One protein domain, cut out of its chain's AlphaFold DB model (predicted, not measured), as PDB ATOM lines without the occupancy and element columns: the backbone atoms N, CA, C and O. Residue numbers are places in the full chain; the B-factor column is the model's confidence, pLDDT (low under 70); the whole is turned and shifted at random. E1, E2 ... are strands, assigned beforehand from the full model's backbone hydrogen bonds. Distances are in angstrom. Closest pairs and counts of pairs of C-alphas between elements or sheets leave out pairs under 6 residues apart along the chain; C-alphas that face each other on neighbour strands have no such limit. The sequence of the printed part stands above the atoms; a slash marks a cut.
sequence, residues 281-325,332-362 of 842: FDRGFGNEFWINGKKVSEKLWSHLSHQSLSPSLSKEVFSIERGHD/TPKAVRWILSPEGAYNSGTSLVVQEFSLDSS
ATOM      1  N   PHE A 281      15.486  -4.707  17.101       89.50
ATOM      2  CA  PHE A 281      15.271  -3.765  18.202       89.50
ATOM      3  C   PHE A 281      13.971  -2.948  18.105       89.50
ATOM      4  O   PHE A 281      13.864  -1.870  18.696       89.50
ATOM      5  N   ASP A 282      12.963  -3.470  17.401       91.69
ATOM      6  CA  ASP A 282      11.587  -2.979  17.445       91.69
ATOM      7  C   ASP A 282      10.999  -3.154  18.853       91.69
ATOM      8  O   ASP A 282      11.031  -4.255  19.411       91.69
ATOM      9  N   ARG A 283      10.437  -2.081  19.422       90.31
ATOM     10  CA  ARG A 283       9.682  -2.116  20.689       90.31
ATOM     11  C   ARG A 283       8.194  -2.442  20.499       90.31
ATOM     12  O   ARG A 283       7.443  -2.416  21.468       90.31
ATOM     13  N   GLY A 284       7.753  -2.701  19.269       93.62
ATOM     14  CA  GLY A 284       6.344  -2.857  18.914       93.62
ATOM     15  C   GLY A 284       5.603  -1.520  18.806       93.62
ATOM     16  O   GLY A 284       4.375  -1.507  18.831       93.62
ATOM     17  N   PHE A 285       6.321  -0.396  18.717       92.44
ATOM     18  CA  PHE A 285       5.764   0.939  18.492       92.44
ATOM     19  C   PHE A 285       6.819   1.892  17.918       92.44
ATOM     20  O   PHE A 285       8.017   1.737  18.164       92.44
ATOM     21  N   GLY A 286       6.371   2.926  17.207       91.19
ATOM     22  CA  GLY A 286       7.255   3.946  16.648       91.19
ATOM     23  C   GLY A 286       6.525   5.205  16.189       91.19
ATOM     24  O   GLY A 286       5.311   5.208  15.980       91.19
ATOM     25  N   ASN A 287       7.291   6.280  16.004       91.88
ATOM     26  CA  ASN A 287       6.788   7.512  15.386       91.88
ATOM     27  C   ASN A 287       6.601   7.351  13.867       91.88
ATOM     28  O   ASN A 287       5.810   8.053  13.243       91.88
ATOM     29  N   GLU A 288       7.357   6.422  13.290       94.25
ATOM     30  CA  GLU A 288       7.509   6.167  11.865       94.25
ATOM     31  C   GLU A 288       7.637   4.653  11.646       94.25
ATOM     32  O   GLU A 288       7.943   3.912  12.586       94.25
ATOM     33  N   PHE A 289       7.446   4.186  10.413       94.75
ATOM     34  CA  PHE A 289       7.739   2.801  10.029       94.75
ATOM     35  C   PHE A 289       8.791   2.777   8.921       94.75
ATOM     36  O   PHE A 289       8.680   3.516   7.938       94.75
ATOM     37  N   TRP A 290       9.785   1.909   9.072       94.19
ATOM     38  CA  TRP A 290      10.948   1.767   8.206       94.19
ATOM     39  C   TRP A 290      11.060   0.333   7.676       94.19
ATOM     40  O   TRP A 290      10.701  -0.625   8.363       94.19
ATOM     41  N   ILE A 291      11.558   0.187   6.447       93.56
ATOM     42  CA  ILE A 291      11.900  -1.095   5.821       93.56
ATOM     43  C   ILE A 291      13.257  -0.940   5.129       93.56
ATOM     44  O   ILE A 291      13.432  -0.044   4.302       93.56
ATOM     45  N   ASN A 292      14.213  -1.808   5.456       92.12
ATOM     46  CA  ASN A 292      15.583  -1.832   4.930       92.12
ATOM     47  C   ASN A 292      16.301  -0.462   4.955       92.12
ATOM     48  O   ASN A 292      16.995  -0.087   4.010       92.12
ATOM     49  N   GLY A 293      16.108   0.313   6.024       89.81
ATOM     50  CA  GLY A 293      16.678   1.653   6.203       89.81
ATOM     51  C   GLY A 293      15.966   2.763   5.421       89.81
ATOM     52  O   GLY A 293      16.422   3.904   5.433       89.81
ATOM     53  N   LYS A 294      14.836   2.469   4.765       92.19
ATOM     54  CA  LYS A 294      13.978   3.448   4.091       92.19
ATOM     55  C   LYS A 294      12.684   3.658   4.876       92.19
ATOM     56  O   LYS A 294      11.957   2.704   5.148       92.19
ATOM     57  N   LYS A 295      12.343   4.913   5.171       95.25
ATOM     58  CA  LYS A 295      11.047   5.268   5.761       95.25
ATOM     59  C   LYS A 295       9.907   4.957   4.778       95.25
ATOM     60  O   LYS A 295       9.974   5.346   3.611       95.25
ATOM     61  N   VAL A 296       8.868   4.272   5.250       96.50
ATOM     62  CA  VAL A 296       7.658   3.910   4.483       96.50
ATOM     63  C   VAL A 296       6.359   4.433   5.108       96.50
ATOM     64  O   VAL A 296       5.330   4.450   4.437       96.50
ATOM     65  N   SER A 297       6.388   4.897   6.361       95.12
ATOM     66  CA  SER A 297       5.268   5.588   7.015       95.12
ATOM     67  C   SER A 297       5.770   6.671   7.969       95.12
ATOM     68  O   SER A 297       6.717   6.441   8.715       95.12
ATOM     69  N   GLU A 298       5.083   7.812   7.987       95.19
ATOM     70  CA  GLU A 298       5.279   8.928   8.935       95.19
ATOM     71  C   GLU A 298       4.161   8.998   9.990       95.19
ATOM     72  O   GLU A 298       3.966  10.011  10.657       95.19
ATOM     73  N   LYS A 299       3.365   7.927  10.108       94.88
ATOM     74  CA  LYS A 299       2.296   7.820  11.104       94.88
ATOM     75  C   LYS A 299       2.807   7.124  12.359       94.88
ATOM     76  O   LYS A 299       3.349   6.022  12.263       94.88
ATOM     77  N   LEU A 300       2.498   7.721  13.513       94.19
ATOM     78  CA  LEU A 300       2.606   7.073  14.819       94.19
ATOM     79  C   LEU A 300       1.864   5.728  14.791       94.19
ATOM     80  O   LEU A 300       0.730   5.657  14.306       94.19
ATOM     81  N   TRP A 301       2.476   4.678  15.330       94.56
ATOM     82  CA  TRP A 301       1.883   3.342  15.372       94.56
ATOM     83  C   TRP A 301       2.288   2.574  16.634       94.56
ATOM     84  O   TRP A 301       3.342   2.811  17.225       94.56
ATOM     85  N   SER A 302       1.440   1.624  17.026       94.50
ATOM     86  CA  SER A 302       1.718   0.628  18.059       94.50
ATOM     87  C   SER A 302       1.068  -0.693  17.658       94.50
ATOM     88  O   SER A 302      -0.089  -0.721  17.234       94.50
ATOM     89  N   HIS A 303       1.840  -1.771  17.730       95.12
ATOM     90  CA  HIS A 303       1.453  -3.141  17.426       95.12
ATOM     91  C   HIS A 303       2.431  -4.088  18.142       95.12
ATOM     92  O   HIS A 303       3.423  -4.536  17.566       95.12
ATOM     93  N   LEU A 304       2.170  -4.364  19.426       93.94
ATOM     94  CA  LEU A 304       3.103  -5.074  20.314       93.94
ATOM     95  C   LEU A 304       3.490  -6.483  19.836       93.94
ATOM     96  O   LEU A 304       4.569  -6.950  20.174       93.94
ATOM     97  N   SER A 305       2.708  -7.128  18.967       93.06
ATOM     98  CA  SER A 305       3.096  -8.397  18.328       93.06
ATOM     99  C   SER A 305       4.265  -8.273  17.331       93.06
ATOM    100  O   SER A 305       4.686  -9.281  16.771       93.06
ATOM    101  N   HIS A 306       4.773  -7.061  17.071       91.00
ATOM    102  CA  HIS A 306       6.048  -6.825  16.374       91.00
ATOM    103  C   HIS A 306       7.227  -6.587  17.338       91.00
ATOM    104  O   HIS A 306       8.361  -6.452  16.884       91.00
ATOM    105  N   GLN A 307       6.990  -6.523  18.654       92.94
ATOM    106  CA  GLN A 307       8.050  -6.305  19.634       92.94
ATOM    107  C   GLN A 307       9.094  -7.426  19.555       92.94
ATOM    108  O   GLN A 307       8.790  -8.611  19.682       92.94
ATOM    109  N   SER A 308      10.340  -7.019  19.356       89.81
ATOM    110  CA  SER A 308      11.503  -7.892  19.253       89.81
ATOM    111  C   SER A 308      12.225  -8.033  20.594       89.81
ATOM    112  O   SER A 308      12.007  -7.258  21.533       89.81
ATOM    113  N   LEU A 309      13.135  -9.008  20.680       86.19
ATOM    114  CA  LEU A 309      13.997  -9.179  21.846       86.19
ATOM    115  C   LEU A 309      14.922  -7.959  21.993       86.19
ATOM    116  O   LEU A 309      15.865  -7.762  21.224       86.19
ATOM    117  N   SER A 310      14.615  -7.117  22.977       80.69
ATOM    118  CA  SER A 310      15.409  -5.939  23.329       80.69
ATOM    119  C   SER A 310      16.715  -6.349  24.029       80.69
ATOM    120  O   SER A 310      16.746  -7.386  24.695       80.69
ATOM    121  N   PRO A 311      17.804  -5.565  23.908       75.44
ATOM    122  CA  PRO A 311      19.066  -5.888  24.568       75.44
ATOM    123  C   PRO A 311      18.910  -5.835  26.091       75.44
ATOM    124  O   PRO A 311      18.213  -4.962  26.613       75.44
ATOM    125  N   SER A 312      19.609  -6.714  26.817       70.62
ATOM    126  CA  SER A 312      19.706  -6.556  28.269       70.62
ATOM    127  C   SER A 312      20.539  -5.320  28.594       70.62
ATOM    128  O   SER A 312      21.725  -5.254  28.272       70.62
ATOM    129  N   LEU A 313      19.916  -4.343  29.250       60.88
ATOM    130  CA  LEU A 313      20.551  -3.089  29.660       60.88
ATOM    131  C   LEU A 313      21.225  -3.182  31.043       60.88
ATOM    132  O   LEU A 313      21.624  -2.154  31.582       60.88
ATOM    133  N   SER A 314      21.351  -4.394  31.603       52.19
ATOM    134  CA  SER A 314      21.866  -4.679  32.954       52.19
ATOM    135  C   SER A 314      23.379  -4.962  33.024       52.19
ATOM    136  O   SER A 314      23.847  -5.512  34.023       52.19
ATOM    137  N   LYS A 315      24.127  -4.697  31.945       50.41
ATOM    138  CA  LYS A 315      25.599  -4.719  31.912       50.41
ATOM    139  C   LYS A 315      26.110  -3.510  31.125       50.41
ATOM    140  O   LYS A 315      25.532  -3.156  30.097       50.41
ATOM    141  N   GLU A 316      27.191  -2.886  31.587       49.00
ATOM    142  CA  GLU A 316      27.804  -1.735  30.908       49.00
ATOM    143  C   GLU A 316      28.805  -2.181  29.843       49.00
ATOM    144  O   GLU A 316      29.549  -3.142  30.031       49.00
ATOM    145  N   VAL A 317      28.846  -1.444  28.731       49.47
ATOM    146  CA  VAL A 317      29.840  -1.618  27.669       49.47
ATOM    147  C   VAL A 317      30.752  -0.394  27.685       49.47
ATOM    148  O   VAL A 317      30.448   0.637  27.086       49.47
ATOM    149  N   PHE A 318      31.850  -0.491  28.437       44.41
ATOM    150  CA  PHE A 318      32.771   0.626  28.687       44.41
ATOM    151  C   PHE A 318      33.647   1.001  27.484       44.41
ATOM    152  O   PHE A 318      34.166   2.117  27.427       44.41
ATOM    153  N   SER A 319      33.818   0.090  26.529       44.25
ATOM    154  CA  SER A 319      34.688   0.247  25.365       44.25
ATOM    155  C   SER A 319      34.018  -0.291  24.101       44.25
ATOM    156  O   SER A 319      33.375  -1.336  24.106       44.25
ATOM    157  N   ILE A 320      34.217   0.412  22.984       48.28
ATOM    158  CA  ILE A 320      34.125  -0.202  21.657       48.28
ATOM    159  C   ILE A 320      35.548  -0.607  21.296       48.28
ATOM    160  O   ILE A 320      36.358   0.255  20.938       48.28
ATOM    161  N   GLU A 321      35.858  -1.897  21.383       42.88
ATOM    162  CA  GLU A 321      37.093  -2.411  20.802       42.88
ATOM    163  C   GLU A 321      37.015  -2.282  19.282       42.88
ATOM    164  O   GLU A 321      36.284  -2.990  18.589       42.88
ATOM    165  N   ARG A 322      37.760  -1.315  18.748       44.97
ATOM    166  CA  ARG A 322      37.988  -1.207  17.312       44.97
ATOM    167  C   ARG A 322      39.047  -2.252  16.976       44.97
ATOM    168  O   ARG A 322      40.171  -2.129  17.450       44.97
ATOM    169  N   GLY A 323      38.672  -3.268  16.197       35.62
ATOM    170  CA  GLY A 323      39.570  -4.356  15.795       35.62
ATOM    171  C   GLY A 323      40.938  -3.872  15.286       35.62
ATOM    172  O   GLY A 323      41.044  -2.770  14.747       35.62
ATOM    173  N   HIS A 324      41.948  -4.726  15.482       40.19
ATOM    174  CA  HIS A 324      43.387  -4.447  15.663       40.19
ATOM    175  C   HIS A 324      44.115  -3.391  14.797       40.19
ATOM    176  O   HIS A 324      45.208  -2.983  15.180       40.19
ATOM    177  N   ASP A 325      43.551  -2.911  13.690       38.47
ATOM    178  CA  ASP A 325      44.176  -1.921  12.798       38.47
ATOM    179  C   ASP A 325      43.937  -0.457  13.232       38.47
ATOM    180  O   ASP A 325      44.493   0.483  12.658       38.47
ATOM    181  N   THR A 332      41.102  11.546  25.808       45.34
ATOM    182  CA  THR A 332      40.317  11.179  26.996       45.34
ATOM    183  C   THR A 332      39.513   9.889  26.791       45.34
ATOM    184  O   THR A 332      39.088   9.607  25.665       45.34
ATOM    185  N   PRO A 333      39.246   9.114  27.866       47.25
ATOM    186  CA  PRO A 333      38.331   7.982  27.805       47.25
ATOM    187  C   PRO A 333      36.978   8.435  27.257       47.25
ATOM    188  O   PRO A 333      36.304   9.290  27.836       47.25
ATOM    189  N   LYS A 334      36.595   7.877  26.111       53.31
ATOM    190  CA  LYS A 334      35.306   8.157  25.492       53.31
ATOM    191  C   LYS A 334      34.296   7.148  25.995       53.31
ATOM    192  O   LYS A 334      34.282   6.006  25.541       53.31
ATOM    193  N   ALA A 335      33.471   7.577  26.940       54.44
ATOM    194  CA  ALA A 335      32.348   6.777  27.382       54.44
ATOM    195  C   ALA A 335      31.323   6.634  26.242       54.44
ATOM    196  O   ALA A 335      31.230   7.466  25.332       54.44
ATOM    197  N   VAL A 336      30.569   5.537  26.275       56.81
ATOM    198  CA  VAL A 336      29.659   5.147  25.199       56.81
ATOM    199  C   VAL A 336      28.280   4.880  25.791       56.81
ATOM    200  O   VAL A 336      28.144   4.150  26.768       56.81
ATOM    201  N   ARG A 337      27.240   5.490  25.216       62.38
ATOM    202  CA  ARG A 337      25.841   5.306  25.627       62.38
ATOM    203  C   ARG A 337      25.065   4.615  24.517       62.38
ATOM    204  O   ARG A 337      25.152   5.011  23.359       62.38
ATOM    205  N   TRP A 338      24.295   3.594  24.878       70.50
ATOM    206  CA  TRP A 338      23.408   2.878  23.962       70.50
ATOM    207  C   TRP A 338      21.956   3.261  24.281       70.50
ATOM    208  O   TRP A 338      21.555   3.243  25.450       70.50
ATOM    209  N   ILE A 339      21.178   3.622  23.258       71.31
ATOM    210  CA  ILE A 339      19.759   3.995  23.378       71.31
ATOM    211  C   ILE A 339      18.911   3.285  22.318       71.31
ATOM    212  O   ILE A 339      19.361   3.082  21.193       71.31
ATOM    213  N   LEU A 340      17.664   2.946  22.661       78.50
ATOM    214  CA  LEU A 340      16.651   2.542  21.680       78.50
ATOM    215  C   LEU A 340      15.974   3.803  21.135       78.50
ATOM    216  O   LEU A 340      15.105   4.386  21.790       78.50
ATOM    217  N   SER A 341      16.415   4.239  19.958       80.88
ATOM    218  CA  SER A 341      15.944   5.462  19.311       80.88
ATOM    219  C   SER A 341      14.709   5.197  18.443       80.88
ATOM    220  O   SER A 341      14.729   4.231  17.679       80.88
ATOM    221  N   PRO A 342      13.659   6.042  18.502       81.50
ATOM    222  CA  PRO A 342      12.599   6.105  17.491       81.50
ATOM    223  C   PRO A 342      12.975   6.985  16.282       81.50
ATOM    224  O   PRO A 342      12.200   7.098  15.336       81.50
ATOM    225  N   GLU A 343      14.133   7.649  16.323       79.75
ATOM    226  CA  GLU A 343      14.630   8.556  15.287       79.75
ATOM    227  C   GLU A 343      15.468   7.763  14.276       79.75
ATOM    228  O   GLU A 343      16.689   7.660  14.397       79.75
ATOM    229  N   GLY A 344      14.784   7.176  13.290       82.00
ATOM    230  CA  GLY A 344      15.384   6.306  12.282       82.00
ATOM    231  C   GLY A 344      15.518   4.853  12.741       82.00
ATOM    232  O   GLY A 344      16.101   4.559  13.785       82.00
ATOM    233  N   ALA A 345      15.004   3.929  11.931       89.00
ATOM    234  CA  ALA A 345      15.123   2.493  12.155       89.00
ATOM    235  C   ALA A 345      15.572   1.766  10.880       89.00
ATOM    236  O   ALA A 345      15.313   2.231   9.769       89.00
ATOM    237  N   TYR A 346      16.229   0.607  11.015       88.25
ATOM    238  CA  TYR A 346      16.490  -0.244   9.848       88.25
ATOM    239  C   TYR A 346      15.214  -0.969   9.392       88.25
ATOM    240  O   TYR A 346      14.841  -0.881   8.226       88.25
ATOM    241  N   ASN A 347      14.501  -1.608  10.321       90.50
ATOM    242  CA  ASN A 347      13.174  -2.186  10.109       90.50
ATOM    243  C   ASN A 347      12.259  -1.796  11.281       90.50
ATOM    244  O   ASN A 347      12.738  -1.630  12.401       90.50
ATOM    245  N   SER A 348      10.954  -1.682  11.034       93.00
ATOM    246  CA  SER A 348       9.950  -1.215  12.004       93.00
ATOM    247  C   SER A 348      10.192   0.221  12.508       93.00
ATOM    248  O   SER A 348      10.363   1.121  11.692       93.00
ATOM    249  N   GLY A 349      10.104   0.483  13.821       89.88
ATOM    250  CA  GLY A 349       9.946   1.833  14.381       89.88
ATOM    251  C   GLY A 349      11.024   2.276  15.367       89.88
ATOM    252  O   GLY A 349      10.967   3.414  15.832       89.88
ATOM    253  N   THR A 350      11.993   1.413  15.683       90.44
ATOM    254  CA  THR A 350      13.138   1.746  16.539       90.44
ATOM    255  C   THR A 350      14.424   1.052  16.102       90.44
ATOM    256  O   THR A 350      14.403   0.003  15.465       90.44
ATOM    257  N   SER A 351      15.570   1.630  16.459       87.12
ATOM    258  CA  SER A 351      16.883   0.989  16.340       87.12
ATOM    259  C   SER A 351      17.751   1.242  17.566       87.12
ATOM    260  O   SER A 351      17.588   2.235  18.276       87.12
ATOM    261  N   LEU A 352      18.701   0.338  17.802       83.56
ATOM    262  CA  LEU A 352      19.765   0.541  18.776       83.56
ATOM    263  C   LEU A 352      20.787   1.531  18.198       83.56
ATOM    264  O   LEU A 352      21.418   1.260  17.177       83.56
ATOM    265  N   VAL A 353      20.935   2.683  18.847       76.88
ATOM    266  CA  VAL A 353      21.886   3.731  18.465       76.88
ATOM    267  C   VAL A 353      22.992   3.808  19.508       76.88
ATOM    268  O   VAL A 353      22.730   3.904  20.710       76.88
ATOM    269  N   VAL A 354      24.235   3.793  19.028       73.12
ATOM    270  CA  VAL A 354      25.444   3.880  19.849       73.12
ATOM    271  C   VAL A 354      26.018   5.295  19.737       73.12
ATOM    272  O   VAL A 354      26.323   5.770  18.642       73.12
ATOM    273  N   GLN A 355      26.146   5.975  20.876       64.44
ATOM    274  CA  GLN A 355      26.617   7.355  20.986       64.44
ATOM    275  C   GLN A 355      27.946   7.405  21.751       64.44
ATOM    276  O   GLN A 355      28.007   7.081  22.937       64.44
ATOM    277  N   GLU A 356      29.011   7.827  21.068       64.94
ATOM    278  CA  GLU A 356      30.335   8.094  21.647       64.94
ATOM    279  C   GLU A 356      30.357   9.525  22.220       64.94
ATOM    280  O   GLU A 356      30.064  10.473  21.488       64.94
ATOM    281  N   PHE A 357      30.708   9.707  23.499       55.44
ATOM    282  CA  PHE A 357      30.825  11.032  24.121       55.44
ATOM    283  C   PHE A 357      32.189  11.249  24.789       55.44
ATOM    284  O   PHE A 357      32.769  10.351  25.397       55.44
ATOM    285  N   SER A 358      32.724  12.466  24.650       53.16
ATOM    286  CA  SER A 358      33.976  12.864  25.299       53.16
ATOM    287  C   SER A 358      33.715  13.203  26.761       53.16
ATOM    288  O   SER A 358      32.878  14.060  27.048       53.16
ATOM    289  N   LEU A 359      34.463  12.586  27.676       50.44
ATOM    290  CA  LEU A 359      34.575  13.050  29.057       50.44
ATOM    291  C   LEU A 359      35.515  14.265  29.098       50.44
ATOM    292  O   LEU A 359      36.683  14.161  29.470       50.44
ATOM    293  N   ASP A 360      35.014  15.411  28.637       43.59
ATOM    294  CA  ASP A 360      35.713  16.695  28.725       43.59
ATOM    295  C   ASP A 360      35.556  17.253  30.147       43.59
ATOM    296  O   ASP A 360      34.439  17.479  30.619       43.59
ATOM    297  N   SER A 361      36.668  17.439  30.865       40.28
ATOM    298  CA  SER A 361      36.703  17.639  32.324       40.28
ATOM    299  C   SER A 361      36.286  19.044  32.785       40.28
ATOM    300  O   SER A 361      36.737  19.522  33.826       40.28
ATOM    301  N   SER A 362      35.478  19.728  31.981       33.75
ATOM    302  CA  SER A 362      35.117  21.141  32.106       33.75
ATOM    303  C   SER A 362      33.603  21.388  32.129       33.75
ATOM    304  O   SER A 362      33.174  22.460  32.552       33.75
TER     305      SER A 362
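What this domain is: This is residues 281 to 325 and 332 to 362 of the 842 residues of the protein "Mannosyl-glycoprotein endo-beta-N-acetylglucosaminidase" of Linnemannia elongata AG-77 (UniProt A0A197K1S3). With little regular structure, this is a small head of loops and the short hairpin E1 and E2, from which a long two-stranded hairpin, E3 and E4, runs along the longest axis. Residues 298 to 325, with no named element, loop from the head towards the far end of the long hairpin. The 76 printed residues hold no named helix and four strands, E1 to E4 in chain order, in two antiparallel sheets, E1 - E2 and E3 - E4; the class is all strand, with 23 residues in named elements. The whole is loose, radius of gyration of the C-alphas 15.4 A, spanning 41 by 31 by 23 A.

Where its parts are: E1 is residues 289 to 291, from C-alpha 289 at (7.739, 2.801, 10.029), and E2 294 to 297. E3, 334 to 341, measures 20.5 A; E4, 351 to 358, measures 22.7 A and ends at C-alpha 358 (33.976, 12.864, 25.299).

How they stand to each other: Hairpin E1 and E2 is antiparallel at 143 degrees, with N 291 and O 294 2.9 A apart, within hydrogen-bond range. Residues 285 to 286 pair antiparallel with 301 to 302. Hairpin E3 and E4 is antiparallel at 155 degrees, with N 337 and O 355 at 2.9 A, within hydrogen-bond range. E2 and E3 are apart.

The domain as a whole: The farthest C-alphas, Ser 305 and Ser 362, are 45.7 A apart. Residues 326 to 331 are not printed; C-alphas 325 and 332 are 19.7 A apart. Confidence is under 70 at 313 to 325, 332 to 337 and 355 to 362.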